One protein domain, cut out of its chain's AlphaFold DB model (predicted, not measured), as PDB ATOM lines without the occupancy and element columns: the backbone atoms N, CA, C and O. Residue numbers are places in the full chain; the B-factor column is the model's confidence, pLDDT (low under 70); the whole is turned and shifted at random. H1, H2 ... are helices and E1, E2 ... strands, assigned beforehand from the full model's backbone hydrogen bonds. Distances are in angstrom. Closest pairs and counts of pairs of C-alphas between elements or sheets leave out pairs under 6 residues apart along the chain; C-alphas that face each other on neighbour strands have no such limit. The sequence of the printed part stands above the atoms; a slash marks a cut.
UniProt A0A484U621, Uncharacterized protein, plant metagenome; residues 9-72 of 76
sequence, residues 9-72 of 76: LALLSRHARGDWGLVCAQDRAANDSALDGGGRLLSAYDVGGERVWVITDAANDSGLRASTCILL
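What this domain is: This is residues 9 to 72 of the 76 residues of an uncharacterized protein of plant metagenome (UniProt A0A484U621). What would one see first? A narrow antiparallel sheet of three strands, E1, E2 and E3, makes a wall, with the short helix H1 over one face and the other face bare, while the longer helix H2 packs beside its edge strand E1 and only grazes the sheet. The hairpin turn between E1 and E2 and the loop of residues 57 to 67 lie at opposite ends of the long axis. What is it made of? The 64 printed residues hold two named helices and three named strands, in the order H1, H2, E1, E2, E3, and the class is mixed; the sheet's order is E1, E2, E3, a meander, each strand the antiparallel neighbour of the one before. How is it proportioned? It is compact, with a radius of gyration of the C-alphas of 11.5 A, yet elongated in outline, spanning 38 by 23 by 18 A.

Where its parts are: Where are the helices? H1 is residues 9 to 16, from C-alpha 9 at (30.624, -35.118, -20.706). H2 is residues 25 to 37 and measures 17.8 A from first to last C-alpha. Where are the strands? E1 is residues 41 to 47, 19.2 A long, and E2 is residues 50 to 56, 20.0 A long. E3 is residues 68 to 71, 9.9 A long, ending at C-alpha 71 at (21.269, -43.960, -16.813).

How they stand to each other: How is the sheet joined? E1 and E2 are a hairpin, antiparallel at 158 degrees, with N 43 and O 54 at 2.8 A, within hydrogen-bond range. E2 and E3 are a hairpin too, antiparallel at 161 degrees, with N 55 and O 69 at 2.9 A, within that range. How does H1 stand to it? H1 is on the sheet at a height of 8.7 A, over E2 and only just not over E1, on which 2 of its 8 C-alphas fall; on the local plane it runs slantwise to the strands, at 51 degrees to E2. Its closest C-alphas to E1 are those of His 15 and Ser 43, 6.3 A, and H1 and E3 are near each other. And H2? It only grazes the sheet, with residues 27 to 35; the closest C-alphas of H2 and E1 are those of Asn 31 and Leu 41, 5.2 A, while H1 and H2 are apart. Are the helix backbones complete? In H1 each O i to N i+4 pair is within hydrogen-bond range, and in H2 8 of 9 are.

The domain as a whole: How far does it reach? The two C-alphas farthest apart are those of Gly 49 and Ser 62, 38.4 A. Which links are long? The link from E2 to E3, 11 residues, is long; H1 to H2 is short, and H2 to E1 and E1 to E2 are tight. Is anything cut or uncertain? The printed part has no cut, its mean pLDDT is 96.3, and no printed residue is under 70.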
ATOM      1  N   LEU A   9      30.575 -36.572 -20.569       93.81
ATOM      2  CA  LEU A   9      30.624 -35.118 -20.706       93.81
ATOM      3  C   LEU A   9      29.987 -34.627 -22.014       93.81
ATOM      4  O   LEU A   9      29.338 -33.582 -22.020       93.81
ATOM      5  N   ALA A  10      30.130 -35.374 -23.113       95.12
ATOM      6  CA  ALA A  10      29.486 -35.029 -24.376       95.12
ATOM      7  C   ALA A  10      27.955 -35.121 -24.266       95.12
ATOM      8  O   ALA A  10      27.256 -34.226 -24.738       95.12
ATOM      9  N   LEU A  11      27.431 -36.153 -23.595       96.31
ATOM     10  CA  LEU A  11      25.989 -36.306 -23.365       96.31
ATOM     11  C   LEU A  11      25.432 -35.193 -22.466       96.31
ATOM     12  O   LEU A  11      24.393 -34.612 -22.778       96.31
ATOM     13  N   LEU A  12      26.156 -34.839 -21.398       97.19
ATOM     14  CA  LEU A  12      25.802 -33.716 -20.520       97.19
ATOM     15  C   LEU A  12      25.823 -32.380 -21.267       97.19
ATOM     16  O   LEU A  12      24.910 -31.576 -21.118       97.19
ATOM     17  N   SER A  13      26.833 -32.155 -22.111       97.38
ATOM     18  CA  SER A  13      26.952 -30.920 -22.893       97.38
ATOM     19  C   SER A  13      25.803 -30.756 -23.887       97.38
ATOM     20  O   SER A  13      25.321 -29.645 -24.091       97.38
ATOM     21  N   ARG A  14      25.345 -31.853 -24.501       97.81
ATOM     22  CA  ARG A  14      24.161 -31.853 -25.371       97.81
ATOM     23  C   ARG A  14      22.893 -31.537 -24.575       97.81
ATOM     24  O   ARG A  14      22.167 -30.616 -24.945       97.81
ATOM     25  N   HIS A  15      22.705 -32.203 -23.434       97.94
ATOM     26  CA  HIS A  15      21.556 -31.995 -22.549       97.94
ATOM     27  C   HIS A  15      21.465 -30.536 -22.079       97.94
ATOM     28  O   HIS A  15      20.430 -29.898 -22.222       97.94
ATOM     29  N   ALA A  16      22.580 -29.965 -21.615       97.00
ATOM     30  CA  ALA A  16      22.647 -28.579 -21.154       97.00
ATOM     31  C   ALA A  16      22.354 -27.541 -22.256       97.00
ATOM     32  O   ALA A  16      22.003 -26.405 -21.953       97.00
ATOM     33  N   ARG A  17      22.496 -27.916 -23.532       97.25
ATOM     34  CA  ARG A  17      22.216 -27.054 -24.693       97.25
ATOM     35  C   ARG A  17      20.796 -27.215 -25.241       97.25
ATOM     36  O   ARG A  17      20.501 -26.639 -26.286       97.25
ATOM     37  N   GLY A  18      19.945 -28.007 -24.591       96.50
ATOM     38  CA  GLY A  18      18.591 -28.283 -25.071       96.50
ATOM     39  C   GLY A  18      18.521 -29.298 -26.216       96.50
ATOM     40  O   GLY A  18      17.475 -29.458 -26.845       96.50
ATOM     41  N   ASP A  19      19.616 -30.004 -26.513       97.50
ATOM     42  CA  ASP A  19      19.552 -31.139 -27.431       97.50
ATOM     43  C   ASP A  19      18.971 -32.342 -26.689       97.50
ATOM     44  O   ASP A  19      19.686 -33.106 -26.052       97.50
ATOM     45  N   TRP A  20      17.655 -32.517 -26.773       97.88
ATOM     46  CA  TRP A  20      16.968 -33.615 -26.092       97.88
ATOM     47  C   TRP A  20      17.171 -34.993 -26.742       97.88
ATOM     48  O   TRP A  20      16.770 -36.011 -26.175       97.88
ATOM     49  N   GLY A  21      17.795 -35.045 -27.924       97.12
ATOM     50  CA  GLY A  21      18.011 -36.279 -28.668       97.12
ATOM     51  C   GLY A  21      16.712 -36.980 -29.084       97.12
ATOM     52  O   GLY A  21      15.782 -36.359 -29.603       97.12
ATOM     53  N   LEU A  22      16.676 -38.296 -28.878       96.75
ATOM     54  CA  LEU A  22      15.663 -39.257 -29.326       96.75
ATOM     55  C   LEU A  22      14.470 -39.369 -28.363       96.75
ATOM     56  O   LEU A  22      13.994 -40.470 -28.082       96.75
ATOM     57  N   VAL A  23      14.006 -38.238 -27.838       97.19
ATOM     58  CA  VAL A  23      12.751 -38.154 -27.075       97.19
ATOM     59  C   VAL A  23      11.567 -37.901 -28.010       97.19
ATOM     60  O   VAL A  23      11.738 -37.378 -29.116       97.19
ATOM     61  N   CYS A  24      10.357 -38.266 -27.583       97.44
ATOM     62  CA  CYS A  24       9.155 -38.006 -28.372       97.44
ATOM     63  C   CYS A  24       8.763 -36.513 -28.345       97.44
ATOM     64  O   CYS A  24       9.309 -35.716 -27.580       97.44
ATOM     65  N   ALA A  25       7.798 -36.116 -29.182       97.62
ATOM     66  CA  ALA A  25       7.332 -34.727 -29.240       97.62
ATOM     67  C   ALA A  25       6.729 -34.245 -27.906       97.62
ATOM     68  O   ALA A  25       6.927 -33.093 -27.527       97.62
ATOM     69  N   GLN A  26       6.039 -35.132 -27.182       98.00
ATOM     70  CA  GLN A  26       5.463 -34.822 -25.874       98.00
ATOM     71  C   GLN A  26       6.551 -34.547 -24.829       98.00
ATOM     72  O   GLN A  26       6.477 -33.541 -24.133       98.00
ATOM     73  N   ASP A  27       7.583 -35.389 -24.755       97.75
ATOM     74  CA  ASP A  27       8.703 -35.195 -23.824       97.75
ATOM     75  C   ASP A  27       9.507 -33.937 -24.157       97.75
ATOM     76  O   ASP A  27       9.948 -33.220 -23.264       97.75
ATOM     77  N   ARG A  28       9.666 -33.628 -25.449       97.94
ATOM     78  CA  ARG A  28      10.280 -32.372 -25.894       97.94
ATOM     79  C   ARG A  28       9.482 -31.165 -25.400       97.94
ATOM     80  O   ARG A  28      10.064 -30.284 -24.783       97.94
ATOM     81  N   ALA A  29       8.164 -31.167 -25.591       97.75
ATOM     82  CA  ALA A  29       7.300 -30.097 -25.094       97.75
ATOM     83  C   ALA A  29       7.311 -30.000 -23.555       97.75
ATOM     84  O   ALA A  29       7.262 -28.899 -22.999       97.75
ATOM     85  N   ALA A  30       7.404 -31.139 -22.862       98.31
ATOM     86  CA  ALA A  30       7.543 -31.183 -21.412       98.31
ATOM     87  C   ALA A  30       8.875 -30.573 -20.950       98.31
ATOM     88  O   ALA A  30       8.866 -29.770 -20.022       98.31
ATOM     89  N   ASN A  31       9.992 -30.880 -21.620       98.38
ATOM     90  CA  ASN A  31      11.282 -30.249 -21.345       98.38
ATOM     91  C   ASN A  31      11.226 -28.738 -21.553       98.38
ATOM     92  O   ASN A  31      11.680 -27.995 -20.690       98.38
ATOM     93  N   ASP A  32      10.656 -28.288 -22.672       97.31
ATOM     94  CA  ASP A  32      10.587 -26.864 -23.000       97.31
ATOM     95  C   ASP A  32       9.767 -26.111 -21.941       97.31
ATOM     96  O   ASP A  32      10.207 -25.092 -21.420       97.31
ATOM     97  N   SER A  33       8.633 -26.681 -21.514       97.75
ATOM     98  CA  SER A  33       7.829 -26.136 -20.406       97.75
ATOM     99  C   SER A  33       8.575 -26.176 -19.066       97.75
ATOM    100  O   SER A  33       8.401 -25.307 -18.215       97.75
ATOM    101  N   ALA A  34       9.408 -27.194 -18.856       97.75
ATOM    102  CA  ALA A  34      10.184 -27.386 -17.641       97.75
ATOM    103  C   ALA A  34      11.397 -26.451 -17.525       97.75
ATOM    104  O   ALA A  34      11.884 -26.266 -16.407       97.75
ATOM    105  N   LEU A  35      11.880 -25.863 -18.627       96.06
ATOM    106  CA  LEU A  35      12.931 -24.842 -18.586       96.06
ATOM    107  C   LEU A  35      12.482 -23.627 -17.769       96.06
ATOM    108  O   LEU A  35      13.239 -23.171 -16.914       96.06
ATOM    109  N   ASP A  36      11.235 -23.190 -17.959       94.88
ATOM    110  CA  ASP A  36      10.643 -22.073 -17.218       94.88
ATOM    111  C   ASP A  36       9.927 -22.537 -15.941       94.88
ATOM    112  O   ASP A  36      10.021 -21.905 -14.890       94.88
ATOM    113  N   GLY A  37       9.216 -23.666 -16.012       94.50
ATOM    114  CA  GLY A  37       8.364 -24.168 -14.930       94.50
ATOM    115  C   GLY A  37       9.077 -25.016 -13.875       94.50
ATOM    116  O   GLY A  37       8.432 -25.501 -12.951       94.50
ATOM    117  N   GLY A  38      10.382 -25.262 -14.020       96.62
ATOM    118  CA  GLY A  38      11.157 -26.041 -13.051       96.62
ATOM    119  C   GLY A  38      10.873 -27.547 -13.057       96.62
ATOM    120  O   GLY A  38      11.340 -28.256 -12.173       96.62
ATOM    121  N   GLY A  39      10.152 -28.078 -14.047       97.88
ATOM    122  CA  GLY A  39       9.911 -29.521 -14.177       97.88
ATOM    123  C   GLY A  39      11.196 -30.328 -14.418       97.88
ATOM    124  O   GLY A  39      12.255 -29.767 -14.702       97.88
ATOM    125  N   ARG A  40      11.127 -31.659 -14.315       97.75
ATOM    126  CA  ARG A  40      12.240 -32.559 -14.673       97.75
ATOM    127  C   ARG A  40      12.594 -32.411 -16.157       97.75
ATOM    128  O   ARG A  40      11.697 -32.286 -16.984       97.75
ATOM    129  N   LEU A  41      13.885 -32.500 -16.479       98.50
ATOM    130  CA  LEU A  41      14.370 -32.563 -17.860       98.50
ATOM    131  C   LEU A  41      14.809 -33.985 -18.209       98.50
ATOM    132  O   LEU A  41      15.445 -34.656 -17.393       98.50
ATOM    133  N   LEU A  42      14.518 -34.416 -19.434       98.12
ATOM    134  CA  LEU A  42      14.861 -35.737 -19.956       98.12
ATOM    135  C   LEU A  42      15.513 -35.631 -21.335       98.12
ATOM    136  O   LEU A  42      15.007 -34.982 -22.245       98.12
ATOM    137  N   SER A  43      16.622 -36.325 -21.543       98.44
ATOM    138  CA  SER A  43      17.172 -36.567 -22.878       98.44
ATOM    139  C   SER A  43      17.447 -38.036 -23.086       98.44
ATOM    140  O   SER A  43      17.782 -38.749 -22.142       98.44
ATOM    141  N   ALA A  44      17.348 -38.471 -24.335       97.31
ATOM    142  CA  ALA A  44      17.660 -39.830 -24.733       97.31
ATOM    143  C   ALA A  44      18.639 -39.808 -25.905       97.31
ATOM    144  O   ALA A  44      18.395 -39.155 -26.917       97.31
ATOM    145  N   TYR A  45      19.732 -40.551 -25.802       96.38
ATOM    146  CA  TYR A  45      20.732 -40.654 -26.859       96.38
ATOM    147  C   TYR A  45      20.932 -42.108 -27.254       96.38
ATOM    148  O   TYR A  45      20.757 -43.011 -26.439       96.38
ATOM    149  N   ASP A  46      21.288 -42.322 -28.515       93.81
ATOM    150  CA  ASP A  46      21.825 -43.599 -28.966       93.81
ATOM    151  C   ASP A  46      23.346 -43.563 -28.827       93.81
ATOM    152  O   ASP A  46      24.008 -42.654 -29.338       93.81
ATOM    153  N   VAL A  47      23.889 -44.524 -28.089       92.25
ATOM    154  CA  VAL A  47      25.322 -44.697 -27.889       92.25
ATOM    155  C   VAL A  47      25.666 -46.113 -28.321       92.25
ATOM    156  O   VAL A  47      25.641 -47.047 -27.531       92.25
ATOM    157  N   GLY A  48      25.958 -46.259 -29.615       88.94
ATOM    158  CA  GLY A  48      26.356 -47.538 -30.197       88.94
ATOM    159  C   GLY A  48      25.248 -48.587 -30.226       88.94
ATOM    160  O   GLY A  48      25.527 -49.765 -30.019       88.94
ATOM    161  N   GLY A  49      24.010 -48.161 -30.486       89.31
ATOM    162  CA  GLY A  49      22.830 -49.023 -30.529       89.31
ATOM    163  C   GLY A  49      22.176 -49.264 -29.169       89.31
ATOM    164  O   GLY A  49      21.125 -49.898 -29.108       89.31
ATOM    165  N   GLU A  50      22.765 -48.756 -28.084       90.75
ATOM    166  CA  GLU A  50      22.148 -48.755 -26.764       90.75
ATOM    167  C   GLU A  50      21.589 -47.371 -26.435       90.75
ATOM    168  O   GLU A  50      22.214 -46.333 -26.680       90.75
ATOM    169  N   ARG A  51      20.381 -47.346 -25.872       93.38
ATOM    170  CA  ARG A  51      19.776 -46.105 -25.401       93.38
ATOM    171  C   ARG A  51      20.430 -45.691 -24.087       93.38
ATOM    172  O   ARG A  51      20.572 -46.513 -23.199       93.38
ATOM    173  N   VAL A  52      20.754 -44.411 -23.950       95.00
ATOM    174  CA  VAL A  52      21.222 -43.791 -22.705       95.00
ATOM    175  C   VAL A  52      20.315 -42.613 -22.377       95.00
ATOM    176  O   VAL A  52      20.015 -41.798 -23.253       95.00
ATOM    177  N   TRP A  53      19.876 -42.515 -21.127       96.69
ATOM    178  CA  TRP A  53      19.067 -41.412 -20.620       96.69
ATOM    179  C   TRP A  53      19.927 -40.433 -19.834       96.69
ATOM    180  O   TRP A  53      20.812 -40.833 -19.083       96.69
ATOM    181  N   VAL A  54      19.655 -39.142 -20.000       97.81
ATOM    182  CA  VAL A  54      20.212 -38.074 -19.165       97.81
ATOM    183  C   VAL A  54      19.047 -37.337 -18.532       97.81
ATOM    184  O   VAL A  54      18.200 -36.797 -19.245       97.81
ATOM    185  N   ILE A  55      18.982 -37.353 -17.205       97.88
ATOM    186  CA  ILE A  55      17.854 -36.828 -16.437       97.88
ATOM    187  C   ILE A  55      18.370 -35.774 -15.475       97.88
ATOM    188  O   ILE A  55      19.264 -36.070 -14.688       97.88
ATOM    189  N   THR A  56      17.785 -34.580 -15.513       98.38
ATOM    190  CA  THR A  56      18.016 -33.552 -14.492       98.38
ATOM    191  C   THR A  56      16.768 -33.411 -13.640       98.38
ATOM    192  O   THR A  56      15.666 -33.251 -14.175       98.38
ATOM    193  N   ASP A  57      16.939 -33.459 -12.320       98.00
ATOM    194  CA  ASP A  57      15.836 -33.331 -11.372       98.00
ATOM    195  C   ASP A  57      15.034 -32.042 -11.578       98.00
ATOM    196  O   ASP A  57      15.536 -31.028 -12.081       98.00
ATOM    197  N   ALA A  58      13.766 -32.093 -11.166       97.94
ATOM    198  CA  ALA A  58      12.950 -30.896 -11.052       97.94
ATOM    199  C   ALA A  58      13.612 -29.899 -10.089       97.94
ATOM    200  O   ALA A  58      14.314 -30.280  -9.147       97.94
ATOM    201  N   ALA A  59      13.399 -28.617 -10.351       98.00
ATOM    202  CA  ALA A  59      13.776 -27.568  -9.429       98.00
ATOM    203  C   ALA A  59      12.955 -27.693  -8.137       98.00
ATOM    204  O   ALA A  59      11.770 -28.025  -8.170       98.00
ATOM    205  N   ASN A  60      13.589 -27.426  -6.999       96.44
ATOM    206  CA  ASN A  60      12.895 -27.285  -5.720       96.44
ATOM    207  C   ASN A  60      12.223 -25.904  -5.595       96.44
ATOM    208  O   ASN A  60      12.327 -25.068  -6.493       96.44
ATOM    209  N   ASP A  61      11.604 -25.626  -4.445       95.81
ATOM    210  CA  ASP A  61      10.924 -24.349  -4.163       95.81
ATOM    211  C   ASP A  61      11.842 -23.115  -4.270       95.81
ATOM    212  O   ASP A  61      11.369 -21.988  -4.388       95.81
ATOM    213  N   SER A  62      13.165 -23.309  -4.237       95.62
ATOM    214  CA  SER A  62      14.169 -22.252  -4.432       95.62
ATOM    215  C   SER A  62      14.663 -22.135  -5.879       95.62
ATOM    216  O   SER A  62      15.607 -21.395  -6.143       95.62
ATOM    217  N   GLY A  63      14.075 -22.877  -6.820       94.88
ATOM    218  CA  GLY A  63      14.478 -22.880  -8.227       94.88
ATOM    219  C   GLY A  63      15.754 -23.681  -8.519       94.88
ATOM    220  O   GLY A  63      16.275 -23.610  -9.631       94.88
ATOM    221  N   LEU A  64      16.278 -24.447  -7.555       96.88
ATOM    222  CA  LEU A  64      17.535 -25.186  -7.709       96.88
ATOM    223  C   LEU A  64      17.287 -26.643  -8.098       96.88
ATOM    224  O   LEU A  64      16.487 -27.338  -7.473       96.88
ATOM    225  N   ARG A  65      18.029 -27.121  -9.102       97.19
ATOM    226  CA  ARG A  65      18.045 -28.527  -9.532       97.19
ATOM    227  C   ARG A  65      19.161 -29.258  -8.797       97.19
ATOM    228  O   ARG A  65      20.306 -28.814  -8.825       97.19
ATOM    229  N   ALA A  66      18.821 -30.354  -8.127       96.12
ATOM    230  CA  ALA A  66      19.744 -31.027  -7.217       96.12
ATOM    231  C   ALA A  66      20.797 -31.878  -7.942       96.12
ATOM    232  O   ALA A  66      21.942 -31.947  -7.495       96.12
ATOM    233  N   SER A  67      20.417 -32.545  -9.034       97.06
ATOM    234  CA  SER A  67      21.294 -33.508  -9.692       97.06
ATOM    235  C   SER A  67      20.977 -33.708 -11.176       97.06
ATOM    236  O   SER A  67      19.858 -33.450 -11.631       97.06
ATOM    237  N   THR A  68      21.982 -34.197 -11.908       97.62
ATOM    238  CA  THR A  68      21.840 -34.756 -13.256       97.62
ATOM    239  C   THR A  68      22.471 -36.145 -13.281       97.62
ATOM    240  O   THR A  68      23.655 -36.294 -12.975       97.62
ATOM    241  N   CYS A  69      21.698 -37.148 -13.687       96.31
ATOM    242  CA  CYS A  69      22.127 -38.540 -13.776       96.31
ATOM    243  C   CYS A  69      22.177 -39.003 -15.233       96.31
ATOM    244  O   CYS A  69      21.373 -38.576 -16.061       96.31
ATOM    245  N   ILE A  70      23.110 -39.910 -15.529       95.44
ATOM    246  CA  ILE A  70      23.176 -40.644 -16.794       95.44
ATOM    247  C   ILE A  70      22.849 -42.097 -16.473       95.44
ATOM    248  O   ILE A  70      23.522 -42.682 -15.629       95.44
ATOM    249  N   LEU A  71      21.827 -42.646 -17.122       93.94
ATOM    250  CA  LEU A  71      21.269 -43.960 -16.813       93.94
ATOM    251  C   LEU A  71      21.111 -44.789 -18.088       93.94
ATOM    252  O   LEU A  71      20.741 -44.269 -19.145       93.94
ATOM    253  N   LEU A  72      21.340 -46.089 -17.984       89.69
ATOM    254  CA  LEU A  72      20.865 -47.072 -18.948       89.69
ATOM    255  C   LEU A  72      19.373 -47.368 -18.690       89.69
ATOM    256  O   LEU A  72      18.916 -47.257 -17.555       89.69
TER     257      LEU A  72